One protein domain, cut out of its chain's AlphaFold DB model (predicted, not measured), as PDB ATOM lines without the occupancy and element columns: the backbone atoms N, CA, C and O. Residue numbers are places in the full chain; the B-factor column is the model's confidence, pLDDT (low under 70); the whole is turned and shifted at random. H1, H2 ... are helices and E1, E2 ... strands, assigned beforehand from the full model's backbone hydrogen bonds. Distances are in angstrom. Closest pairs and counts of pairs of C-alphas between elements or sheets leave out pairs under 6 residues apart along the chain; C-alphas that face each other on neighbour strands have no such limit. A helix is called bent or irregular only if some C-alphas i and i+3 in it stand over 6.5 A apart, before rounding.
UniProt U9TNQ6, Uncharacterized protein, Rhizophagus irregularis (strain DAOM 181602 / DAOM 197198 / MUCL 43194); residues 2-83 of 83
ATOM      1  N   CYS A   2      58.614  28.459 -37.950       92.31
ATOM      2  CA  CYS A   2      59.006  27.058 -37.771       92.31
ATOM      3  C   CYS A   2      59.027  26.343 -39.133       92.31
ATOM      4  O   CYS A   2      58.097  26.516 -39.918       92.31
ATOM      5  N   ASP A   3      60.088  25.581 -39.409       95.81
ATOM      6  CA  ASP A   3      60.190  24.696 -40.575       95.81
ATOM      7  C   ASP A   3      59.805  23.268 -40.139       95.81
ATOM      8  O   ASP A   3      60.537  22.675 -39.335       95.81
ATOM      9  N   PRO A   4      58.700  22.697 -40.657       94.81
ATOM     10  CA  PRO A   4      58.272  21.338 -40.329       94.81
ATOM     11  C   PRO A   4      59.326  20.261 -40.631       94.81
ATOM     12  O   PRO A   4      59.325  19.212 -39.990       94.81
ATOM     13  N   ASN A   5      60.257  20.510 -41.562       96.38
ATOM     14  CA  ASN A   5      61.338  19.575 -41.895       96.38
ATOM     15  C   ASN A   5      62.497  19.620 -40.883       96.38
ATOM     16  O   ASN A   5      63.368  18.750 -40.879       96.38
ATOM     17  N   GLN A   6      62.525  20.628 -40.007       96.50
ATOM     18  CA  GLN A   6      63.549  20.814 -38.980       96.50
ATOM     19  C   GLN A   6      62.917  21.095 -37.602       96.50
ATOM     20  O   GLN A   6      63.252  22.095 -36.963       96.50
ATOM     21  N   PRO A   7      62.071  20.188 -37.071       95.25
ATOM     22  CA  PRO A   7      61.260  20.444 -35.876       95.25
ATOM     23  C   PRO A   7      62.095  20.736 -34.622       95.25
ATOM     24  O   PRO A   7      61.657  21.464 -33.736       95.25
ATOM     25  N   LYS A   8      63.340  20.240 -34.574       95.56
ATOM     26  CA  LYS A   8      64.314  20.520 -33.507       95.56
ATOM     27  C   LYS A   8      64.715  21.998 -33.380       95.56
ATOM     28  O   LYS A   8      65.249  22.382 -32.348       95.56
ATOM     29  N   LYS A   9      64.529  22.798 -34.438       96.19
ATOM     30  CA  LYS A   9      64.832  24.239 -34.456       96.19
ATOM     31  C   LYS A   9      63.624  25.100 -34.083       96.19
ATOM     32  O   LYS A   9      63.776  26.306 -33.914       96.19
ATOM     33  N   CYS A  10      62.437  24.508 -33.996       96.75
ATOM     34  CA  CYS A  10      61.226  25.226 -33.632       96.75
ATOM     35  C   CYS A  10      61.135  25.410 -32.119       96.75
ATOM     36  O   CYS A  10      61.731  24.661 -31.343       96.75
ATOM     37  N   GLU A  11      60.339  26.388 -31.689       96.00
ATOM     38  CA  GLU A  11      59.988  26.510 -30.280       96.00
ATOM     39  C   GLU A  11      59.356  25.203 -29.787       96.00
ATOM     40  O   GLU A  11      58.526  24.590 -30.466       96.00
ATOM     41  N   VAL A  12      59.721  24.777 -28.576       95.81
ATOM     42  CA  VAL A  12      59.242  23.506 -28.007       95.81
ATOM     43  C   VAL A  12      57.708  23.446 -27.988       95.81
ATOM     44  O   VAL A  12      57.137  22.393 -28.264       95.81
ATOM     45  N   GLY A  13      57.042  24.578 -27.738       95.62
ATOM     46  CA  GLY A  13      55.580  24.688 -27.713       95.62
ATOM     47  C   GLY A  13      54.891  24.854 -29.075       95.62
ATOM     48  O   GLY A  13      53.664  24.791 -29.116       95.62
ATOM     49  N   ASP A  14      55.620  25.046 -30.184       96.25
ATOM     50  CA  ASP A  14      55.021  25.283 -31.508       96.25
ATOM     51  C   ASP A  14      54.599  23.973 -32.195       96.25
ATOM     52  O   ASP A  14      55.198  23.503 -33.164       96.25
ATOM     53  N   LEU A  15      53.554  23.341 -31.659       97.00
ATOM     54  CA  LEU A  15      53.021  22.083 -32.190       97.00
ATOM     55  C   LEU A  15      52.399  22.249 -33.584       97.00
ATOM     56  O   LEU A  15      52.509  21.349 -34.415       97.00
ATOM     57  N   SER A  16      51.757  23.391 -33.851       95.31
ATOM     58  CA  SER A  16      51.106  23.637 -35.145       95.31
ATOM     59  C   SER A  16      52.116  23.924 -36.252       95.31
ATOM     60  O   SER A  16      51.910  23.482 -37.378       95.31
ATOM     61  N   GLY A  17      53.224  24.605 -35.946       95.25
ATOM     62  CA  GLY A  17      54.333  24.781 -36.880       95.25
ATOM     63  C   GLY A  17      55.048  23.468 -37.191       95.25
ATOM     64  O   GLY A  17      55.374  23.217 -38.344       95.25
ATOM     65  N   LYS A  18      55.242  22.593 -36.194       97.25
ATOM     66  CA  LYS A  18      55.937  21.307 -36.379       97.25
ATOM     67  C   LYS A  18      55.113  20.256 -37.127       97.25
ATOM     68  O   LYS A  18      55.664  19.520 -37.936       97.25
ATOM     69  N   TYR A  19      53.810  20.168 -36.851       96.44
ATOM     70  CA  TYR A  19      52.970  19.050 -37.311       96.44
ATOM     71  C   TYR A  19      51.718  19.488 -38.078       96.44
ATOM     72  O   TYR A  19      50.836  18.668 -38.344       96.44
ATOM     73  N   GLY A  20      51.592  20.774 -38.403       94.94
ATOM     74  CA  GLY A  20      50.400  21.369 -39.004       94.94
ATOM     75  C   GLY A  20      49.304  21.699 -37.984       94.94
ATOM     76  O   GLY A  20      49.305  21.218 -36.847       94.94
ATOM     77  N   GLY A  21      48.329  22.500 -38.412       94.19
ATOM     78  CA  GLY A  21      47.202  22.929 -37.580       94.19
ATOM     79  C   GLY A  21      46.167  21.835 -37.282       94.19
ATOM     80  O   GLY A  21      46.323  20.661 -37.638       94.19
ATOM     81  N   LEU A  22      45.098  22.250 -36.606       95.50
ATOM     82  CA  LEU A  22      43.900  21.450 -36.359       95.50
ATOM     83  C   LEU A  22      42.922  21.637 -37.527       95.50
ATOM     84  O   LEU A  22      42.570  22.769 -37.846       95.50
ATOM     85  N   ILE A  23      42.484  20.538 -38.147       94.69
ATOM     86  CA  ILE A  23      41.512  20.550 -39.250       94.69
ATOM     87  C   ILE A  23      40.220  19.897 -38.743       94.69
ATOM     88  O   ILE A  23      40.192  18.675 -38.571       94.69
ATOM     89  N   PRO A  24      39.173  20.680 -38.438       94.06
ATOM     90  CA  PRO A  24      37.906  20.135 -37.977       94.06
ATOM     91  C   PRO A  24      37.113  19.495 -39.122       94.06
ATOM     92  O   PRO A  24      37.216  19.895 -40.280       94.06
ATOM     93  N   ASN A  25      36.287  18.506 -38.786       95.94
ATOM     94  CA  ASN A  25      35.286  17.964 -39.700       95.94
ATOM     95  C   ASN A  25      34.102  18.937 -39.876       95.94
ATOM     96  O   ASN A  25      34.025  19.972 -39.217       95.94
ATOM     97  N   ILE A  26      33.131  18.572 -40.718       95.81
ATOM     98  CA  ILE A  26      31.936  19.394 -40.989       95.81
ATOM     99  C   ILE A  26      31.089  19.720 -39.743       95.81
ATOM    100  O   ILE A  26      30.296  20.652 -39.771       95.81
ATOM    101  N   LYS A  27      31.241  18.956 -38.652       96.31
ATOM    102  CA  LYS A  27      30.560  19.179 -37.367       96.31
ATOM    103  C   LYS A  27      31.410  20.001 -36.388       96.31
ATOM    104  O   LYS A  27      31.016  20.172 -35.243       96.31
ATOM    105  N   GLY A  28      32.587  20.472 -36.803       91.00
ATOM    106  CA  GLY A  28      33.501  21.245 -35.964       91.00
ATOM    107  C   GLY A  28      34.387  20.406 -35.037       91.00
ATOM    108  O   GLY A  28      35.144  20.972 -34.255       91.00
ATOM    109  N   HIS A  29      34.334  19.071 -35.098       95.25
ATOM    110  CA  HIS A  29      35.165  18.220 -34.242       95.25
ATOM    111  C   HIS A  29      36.527  17.964 -34.887       95.25
ATOM    112  O   HIS A  29      36.612  17.692 -36.084       95.25
ATOM    113  N   VAL A  30      37.586  17.961 -34.080       95.19
ATOM    114  CA  VAL A  30      38.941  17.617 -34.512       95.19
ATOM    115  C   VAL A  30      39.563  16.613 -33.550       95.19
ATOM    116  O   VAL A  30      39.424  16.725 -32.334       95.19
ATOM    117  N   HIS A  31      40.273  15.632 -34.100       95.19
ATOM    118  CA  HIS A  31      41.125  14.727 -33.341       95.19
ATOM    119  C   HIS A  31      42.492  14.669 -34.012       95.19
ATOM    120  O   HIS A  31      42.581  14.503 -35.228       95.19
ATOM    121  N   LYS A  32      43.557  14.824 -33.227       95.25
ATOM    122  CA  LYS A  32      44.930  14.770 -33.722       95.25
ATOM    123  C   LYS A  32      45.825  14.112 -32.685       95.25
ATOM    124  O   LYS A  32      45.811  14.504 -31.522       95.25
ATOM    125  N   GLN A  33      46.606  13.137 -33.131       96.12
ATOM    126  CA  GLN A  33      47.636  12.485 -32.332       96.12
ATOM    127  C   GLN A  33      49.001  12.846 -32.907       96.12
ATOM    128  O   GLN A  33      49.189  12.845 -34.123       96.12
ATOM    129  N   ILE A  34      49.931  13.213 -32.032       95.12
ATOM    130  CA  ILE A  34      51.271  13.673 -32.394       95.12
ATOM    131  C   ILE A  34      52.259  12.993 -31.455       95.12
ATOM    132  O   ILE A  34      52.063  13.004 -30.241       95.12
ATOM    133  N   ASN A  35      53.346  12.473 -32.019       95.81
ATOM    134  CA  ASN A  35      54.519  12.059 -31.261       95.81
ATOM    135  C   ASN A  35      55.578  13.165 -31.362       95.81
ATOM    136  O   ASN A  35      56.211  13.327 -32.406       95.81
ATOM    137  N   ASP A  36      55.751  13.940 -30.289       96.31
ATOM    138  CA  ASP A  36      56.736  15.024 -30.201       96.31
ATOM    139  C   ASP A  36      57.843  14.656 -29.194       96.31
ATOM    140  O   ASP A  36      57.548  14.499 -28.008       96.31
ATOM    141  N   PRO A  37      59.111  14.508 -29.626       95.94
ATOM    142  CA  PRO A  37      60.204  14.108 -28.736       95.94
ATOM    143  C   PRO A  37      60.778  15.266 -27.896       95.94
ATOM    144  O   PRO A  37      61.647  15.050 -27.050       95.94
ATOM    145  N   PHE A  38      60.341  16.503 -28.136       95.62
ATOM    146  CA  PHE A  38      60.867  17.722 -27.521       95.62
ATOM    147  C   PHE A  38      59.983  18.225 -26.376       95.62
ATOM    148  O   PHE A  38      60.495  18.798 -25.413       95.62
ATOM    149  N   VAL A  39      58.668  18.002 -26.449       95.75
ATOM    150  CA  VAL A  39      57.736  18.328 -25.367       95.75
ATOM    151  C   VAL A  39      57.934  17.362 -24.205       95.75
ATOM    152  O   VAL A  39      57.613  16.180 -24.273       95.75
ATOM    153  N   LYS A  40      58.439  17.892 -23.090       95.56
ATOM    154  CA  LYS A  40      58.642  17.139 -21.850       95.56
ATOM    155  C   LYS A  40      57.642  17.581 -20.794       95.56
ATOM    156  O   LYS A  40      57.381  18.769 -20.639       95.56
ATOM    157  N   ILE A  41      57.124  16.636 -20.015       92.88
ATOM    158  CA  ILE A  41      56.227  16.944 -18.892       92.88
ATOM    159  C   ILE A  41      56.985  17.669 -17.767       92.88
ATOM    160  O   ILE A  41      56.493  18.654 -17.217       92.88
ATOM    161  N   PHE A  42      58.205  17.216 -17.466       93.12
ATOM    162  CA  PHE A  42      59.046  17.712 -16.374       93.12
ATOM    163  C   PHE A  42      60.357  18.336 -16.881       93.12
ATOM    164  O   PHE A  42      60.705  18.212 -18.056       93.12
ATOM    165  N   GLY A  43      61.094  18.983 -15.974       92.00
ATOM    166  CA  GLY A  43      62.354  19.683 -16.252       92.00
ATOM    167  C   GLY A  43      62.184  21.201 -16.361       92.00
ATOM    168  O   GLY A  43      61.066  21.711 -16.327       92.00
ATOM    169  N   SER A  44      63.299  21.923 -16.504       89.88
ATOM    170  CA  SER A  44      63.332  23.396 -16.589       89.88
ATOM    171  C   SER A  44      62.479  23.960 -17.733       89.88
ATOM    172  O   SER A  44      61.852  25.005 -17.593       89.88
ATOM    173  N   PHE A  45      62.389  23.226 -18.844       90.25
ATOM    174  CA  PHE A  45      61.556  23.566 -20.002       90.25
ATOM    175  C   PHE A  45      60.283  22.709 -20.107       90.25
ATOM    176  O   PHE A  45      59.656  22.658 -21.162       90.25
ATOM    177  N   GLY A  46      59.902  22.025 -19.023       93.81
ATOM    178  CA  GLY A  46      58.725  21.164 -18.993       93.81
ATOM    179  C   GLY A  46      57.407  21.935 -19.119       93.81
ATOM    180  O   GLY A  46      57.323  23.124 -18.793       93.81
ATOM    181  N   ILE A  47      56.360  21.248 -19.579       95.81
ATOM    182  CA  ILE A  47      55.027  21.835 -19.802       95.81
ATOM    183  C   ILE A  47      54.109  21.798 -18.575       95.81
ATOM    184  O   ILE A  47      53.010  22.352 -18.616       95.81
ATOM    185  N   ARG A  48      54.535  21.186 -17.463       93.50
ATOM    186  CA  ARG A  48      53.773  21.215 -16.207       93.50
ATOM    187  C   ARG A  48      53.522  22.660 -15.760       93.50
ATOM    188  O   ARG A  48      54.465  23.426 -15.594       93.50
ATOM    189  N   GLY A  49      52.253  23.000 -15.523       91.62
ATOM    190  CA  GLY A  49      51.847  24.347 -15.108       91.62
ATOM    191  C   GLY A  49      51.763  25.368 -16.249       91.62
ATOM    192  O   GLY A  49      51.503  26.535 -15.980       91.62
ATOM    193  N   ARG A  50      51.960  24.947 -17.504       96.12
ATOM    194  CA  ARG A  50      51.721  25.772 -18.699       96.12
ATOM    195  C   ARG A  50      50.317  25.528 -19.258       96.12
ATOM    196  O   ARG A  50      49.551  24.726 -18.723       96.12
ATOM    197  N   SER A  51      49.997  26.200 -20.357       97.06
ATOM    198  CA  SER A  51      48.727  26.071 -21.068       97.06
ATOM    199  C   SER A  51      48.912  25.593 -22.506       97.06
ATOM    200  O   SER A  51      49.965  25.801 -23.110       97.06
ATOM    201  N   ILE A  52      47.858  25.012 -23.071       97.00
ATOM    202  CA  ILE A  52      47.680  24.859 -24.516       97.00
ATOM    203  C   ILE A  52      46.747  25.961 -25.022       97.00
ATOM    204  O   ILE A  52      45.834  26.372 -24.307       97.00
ATOM    205  N   VAL A  53      46.994  26.459 -26.232       97.81
ATOM    206  CA  VAL A  53      46.206  27.528 -26.857       97.81
ATOM    207  C   VAL A  53      45.813  27.084 -28.258       97.81
ATOM    208  O   VAL A  53      46.663  26.633 -29.028       97.81
ATOM    209  N   ILE A  54      44.533  27.228 -28.590       97.06
ATOM    210  CA  ILE A  54      44.019  27.036 -29.945       97.06
ATOM    211  C   ILE A  54      43.893  28.414 -30.582       97.06
ATOM    212  O   ILE A  54      43.319  29.328 -29.992       97.06
ATOM    213  N   HIS A  55      44.432  28.567 -31.788       96.50
ATOM    214  CA  HIS A  55      44.346  29.807 -32.552       96.50
ATOM    215  C   HIS A  55      43.357  29.662 -33.710       96.50
ATOM    216  O   HIS A  55      43.194  28.571 -34.261       96.50
ATOM    217  N   LYS A  56      42.727  30.771 -34.101       94.75
ATOM    218  CA  LYS A  56      42.015  30.868 -35.378       94.75
ATOM    219  C   LYS A  56      43.016  30.781 -36.541       94.75
ATOM    220  O   LYS A  56      44.171  31.176 -36.371       94.75
ATOM    221  N   PRO A  57      42.596  30.312 -37.729       91.19
ATOM    222  CA  PRO A  57      43.432  30.310 -38.929       91.19
ATOM    223  C   PRO A  57      43.485  31.708 -39.575       91.19
ATOM    224  O   PRO A  57      43.259  31.853 -40.772       91.19
ATOM    225  N   ASP A  58      43.730  32.750 -38.778       93.00
ATOM    226  CA  ASP A  58      43.894  34.125 -39.247       93.00
ATOM    227  C   ASP A  58      45.364  34.567 -39.179       93.00
ATOM    228  O   ASP A  58      46.200  33.962 -38.502       93.00
ATOM    229  N   LEU A  59      45.695  35.640 -39.899       90.25
ATOM    230  CA  LEU A  59      47.059  36.185 -39.930       90.25
ATOM    231  C   LEU A  59      47.509  36.711 -38.559       90.25
ATOM    232  O   LEU A  59      48.701  36.714 -38.254       90.25
ATOM    233  N   ASN A  60      46.549  37.108 -37.723       92.00
ATOM    234  CA  ASN A  60      46.794  37.672 -36.401       92.00
ATOM    235  C   ASN A  60      47.049  36.603 -35.331       92.00
ATOM    236  O   ASN A  60      47.388  36.952 -34.201       92.00
ATOM    237  N   LYS A  61      46.890  35.313 -35.665       89.31
ATOM    238  CA  LYS A  61      46.940  34.192 -34.719       89.31
ATOM    239  C   LYS A  61      46.061  34.472 -33.499       89.31
ATOM    240  O   LYS A  61      46.504  34.350 -32.356       89.31
ATOM    241  N   THR A  62      44.815  34.877 -33.732       96.62
ATOM    242  CA  THR A  62      43.868  35.191 -32.659       96.62
ATOM    243  C   THR A  62      43.662  33.963 -31.782       96.62
ATOM    244  O   THR A  62      43.367  32.876 -32.283       96.62
ATOM    245  N   ARG A  63      43.792  34.123 -30.463       97.31
ATOM    246  CA  ARG A  63      43.531  33.048 -29.497       97.31
ATOM    247  C   ARG A  63      42.032  32.763 -29.471       97.31
ATOM    248  O   ARG A  63      41.250  33.644 -29.130       97.31
ATOM    249  N   LEU A  64      41.650  31.558 -29.875       95.81
ATOM    250  CA  LEU A  64      40.268  31.094 -29.833       95.81
ATOM    251  C   LEU A  64      39.905  30.625 -28.424       95.81
ATOM    252  O   LEU A  64      38.870  31.022 -27.908       95.81
ATOM    253  N   ASP A  65      40.763  29.798 -27.826       97.19
ATOM    254  CA  ASP A  65      40.579  29.271 -26.475       97.19
ATOM    255  C   ASP A  65      41.919  28.790 -25.888       97.19
ATOM    256  O   ASP A  65      42.907  28.607 -26.614       97.19
ATOM    257  N   CYS A  66      41.968  28.576 -24.575       98.00
ATOM    258  CA  CYS A  66      43.118  28.018 -23.883       98.00
ATOM    259  C   CYS A  66      42.728  27.146 -22.683       98.00
ATOM    260  O   CYS A  66      41.682  27.302 -22.064       98.00
ATOM    261  N   ALA A  67      43.617  26.223 -22.323       97.94
ATOM    262  CA  ALA A  67      43.424  25.360 -21.165       97.94
ATOM    263  C   ALA A  67      44.739  25.093 -20.438       97.94
ATOM    264  O   ALA A  67      45.808  25.018 -21.047       97.94
ATOM    265  N   ASN A  68      44.653  24.905 -19.122       97.25
ATOM    266  CA  ASN A  68      45.796  24.547 -18.288       97.25
ATOM    267  C   ASN A  68      46.176  23.072 -18.467       97.25
ATOM    268  O   ASN A  68      45.317  22.192 -18.450       97.25
ATOM    269  N   ILE A  69      47.476  22.789 -18.531       95.75
ATOM    270  CA  ILE A  69      48.012  21.427 -18.564       95.75
ATOM    271  C   ILE A  69      48.130  20.919 -17.125       95.75
ATOM    272  O   ILE A  69      48.895  21.453 -16.313       95.75
ATOM    273  N   LYS A  70      47.365  19.873 -16.806       92.25
ATOM    274  CA  LYS A  70      47.351  19.219 -15.492       92.25
ATOM    275  C   LYS A  70      47.886  17.795 -15.599       92.25
ATOM    276  O   LYS A  70      47.685  17.118 -16.602       92.25
ATOM    277  N   ILE A  71      48.570  17.350 -14.548       90.62
ATOM    278  CA  ILE A  71      48.981  15.953 -14.424       90.62
ATOM    279  C   ILE A  71      47.742  15.144 -14.066       90.62
ATOM    280  O   ILE A  71      47.102  15.405 -13.048       90.62
ATOM    281  N   VAL A  72      47.403  14.177 -14.910       87.25
ATOM    282  CA  VAL A  72      46.340  13.220 -14.618       87.25
ATOM    283  C   VAL A  72      46.982  12.032 -13.918       87.25
ATOM    284  O   VAL A  72      47.812  11.329 -14.493       87.25
ATOM    285  N   HIS A  73      46.614  11.817 -12.660       83.06
ATOM    286  CA  HIS A  73      46.928  10.576 -11.972       83.06
ATOM    287  C   HIS A  73      45.862   9.558 -12.364       83.06
ATOM    288  O   HIS A  73      44.691   9.723 -12.025       83.06
ATOM    289  N   ASN A  74      46.253   8.500 -13.074       69.75
ATOM    290  CA  ASN A  74      45.370   7.357 -13.239       69.75
ATOM    291  C   ASN A  74      45.233   6.683 -11.873       69.75
ATOM    292  O   ASN A  74      46.059   5.848 -11.500       69.75
ATOM    293  N   HIS A  75      44.181   7.016 -11.126       59.12
ATOM    294  CA  HIS A  75      43.672   6.081 -10.137       59.12
ATOM    295  C   HIS A  75      43.286   4.825 -10.919       59.12
ATOM    296  O   HIS A  75      42.259   4.796 -11.599       59.12
ATOM    297  N   LYS A  76      44.119   3.774 -10.859       58.78
ATOM    298  CA  LYS A  76      43.615   2.421 -11.103       58.78
ATOM    299  C   LYS A  76      42.351   2.325 -10.257       58.78
ATOM    300  O   LYS A  76      42.427   2.585  -9.056       58.78
ATOM    301  N   ARG A  77      41.205   2.033 -10.883       56.56
ATOM    302  CA  ARG A  77      39.994   1.649 -10.152       56.56
ATOM    303  C   ARG A  77      40.455   0.694  -9.057       56.56
ATOM    304  O   ARG A  77      41.039  -0.341  -9.377       56.56
ATOM    305  N   SER A  78      40.281   1.093  -7.799       57.00
ATOM    306  CA  SER A  78      40.417   0.172  -6.686       57.00
ATOM    307  C   SER A  78      39.420  -0.935  -6.988       57.00
ATOM    308  O   SER A  78      38.211  -0.722  -6.910       57.00
ATOM    309  N   LEU A  79      39.912  -2.075  -7.471       62.69
ATOM    310  CA  LEU A  79      39.156  -3.311  -7.437       62.69
ATOM    311  C   LEU A  79      39.075  -3.636  -5.952       62.69
ATOM    312  O   LEU A  79      39.930  -4.338  -5.418       62.69
ATOM    313  N   THR A  80      38.098  -3.038  -5.268       52.84
ATOM    314  CA  THR A  80      37.681  -3.496  -3.953       52.84
ATOM    315  C   THR A  80      37.277  -4.945  -4.159       52.84
ATOM    316  O   THR A  80      36.251  -5.240  -4.769       52.84
ATOM    317  N   ARG A  81      38.171  -5.844  -3.756       53.78
ATOM    318  CA  ARG A  81      37.943  -7.279  -3.703       53.78
ATOM    319  C   ARG A  81      36.753  -7.457  -2.761       53.78
ATOM    320  O   ARG A  81      36.910  -7.277  -1.558       53.78
ATOM    321  N   LEU A  82      35.564  -7.687  -3.317       51.41
ATOM    322  CA  LEU A  82      34.452  -8.242  -2.554       51.41
ATOM    323  C   LEU A  82      34.932  -9.627  -2.116       51.41
ATOM    324  O   LEU A  82      35.127 -10.507  -2.956       51.41
ATOM    325  N   ILE A  83      35.291  -9.721  -0.838       57.53
ATOM    326  CA  ILE A  83      35.384 -10.986  -0.112       57.53
ATOM    327  C   ILE A  83      33.948 -11.438   0.135       57.53
ATOM    328  O   ILE A  83      33.132 -10.554   0.489       57.53
TER     329      ILE A  83
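AT A GLANCE: This is residues 2 to 83 of the 83 residues of an uncharacterized protein of Rhizophagus irregularis (strain DAOM 181602 / DAOM 197198 / MUCL 43194) (UniProt U9TNQ6). Little regular structure is here: a body of loops with one short helix, H1, and a two-stranded hairpin, E1 and E2, while a tail, residues 72 to 83, sticks out and makes the length. The 82 printed residues hold H1, E1 and E2 in that order, an antiparallel sheet E1 - E2, class mixed, with 16 residues in named elements. The whole is only just loose, close to extended: radius of gyration of the C-alphas 17.1 A, spans 62 by 38 by 22 A.

IN THESE COORDINATES: Find C-alpha 15 at (53.021, 22.083, -32.190); H1, residues 15 to 19, begins there. Then find E1, residues 51 to 55, 12.8 A from first to last C-alpha. E2, residues 63 to 68, 14.2 A, ends at C-alpha 68 at (45.796, 24.547, -18.288).

HOW THE PARTS SIT: E1 and E2 form an antiparallel hairpin, their directions at 163 degrees; N 52 and O 67, 2.9 A, are within hydrogen-bond range. In H1 every O i to N i+4 pair is too. H1 and E2 are apart.

THE WHOLE: The printed part has no cut. The link H1 to E1, 31 residues, is long. Residues 74 to 83 have pLDDT under 70.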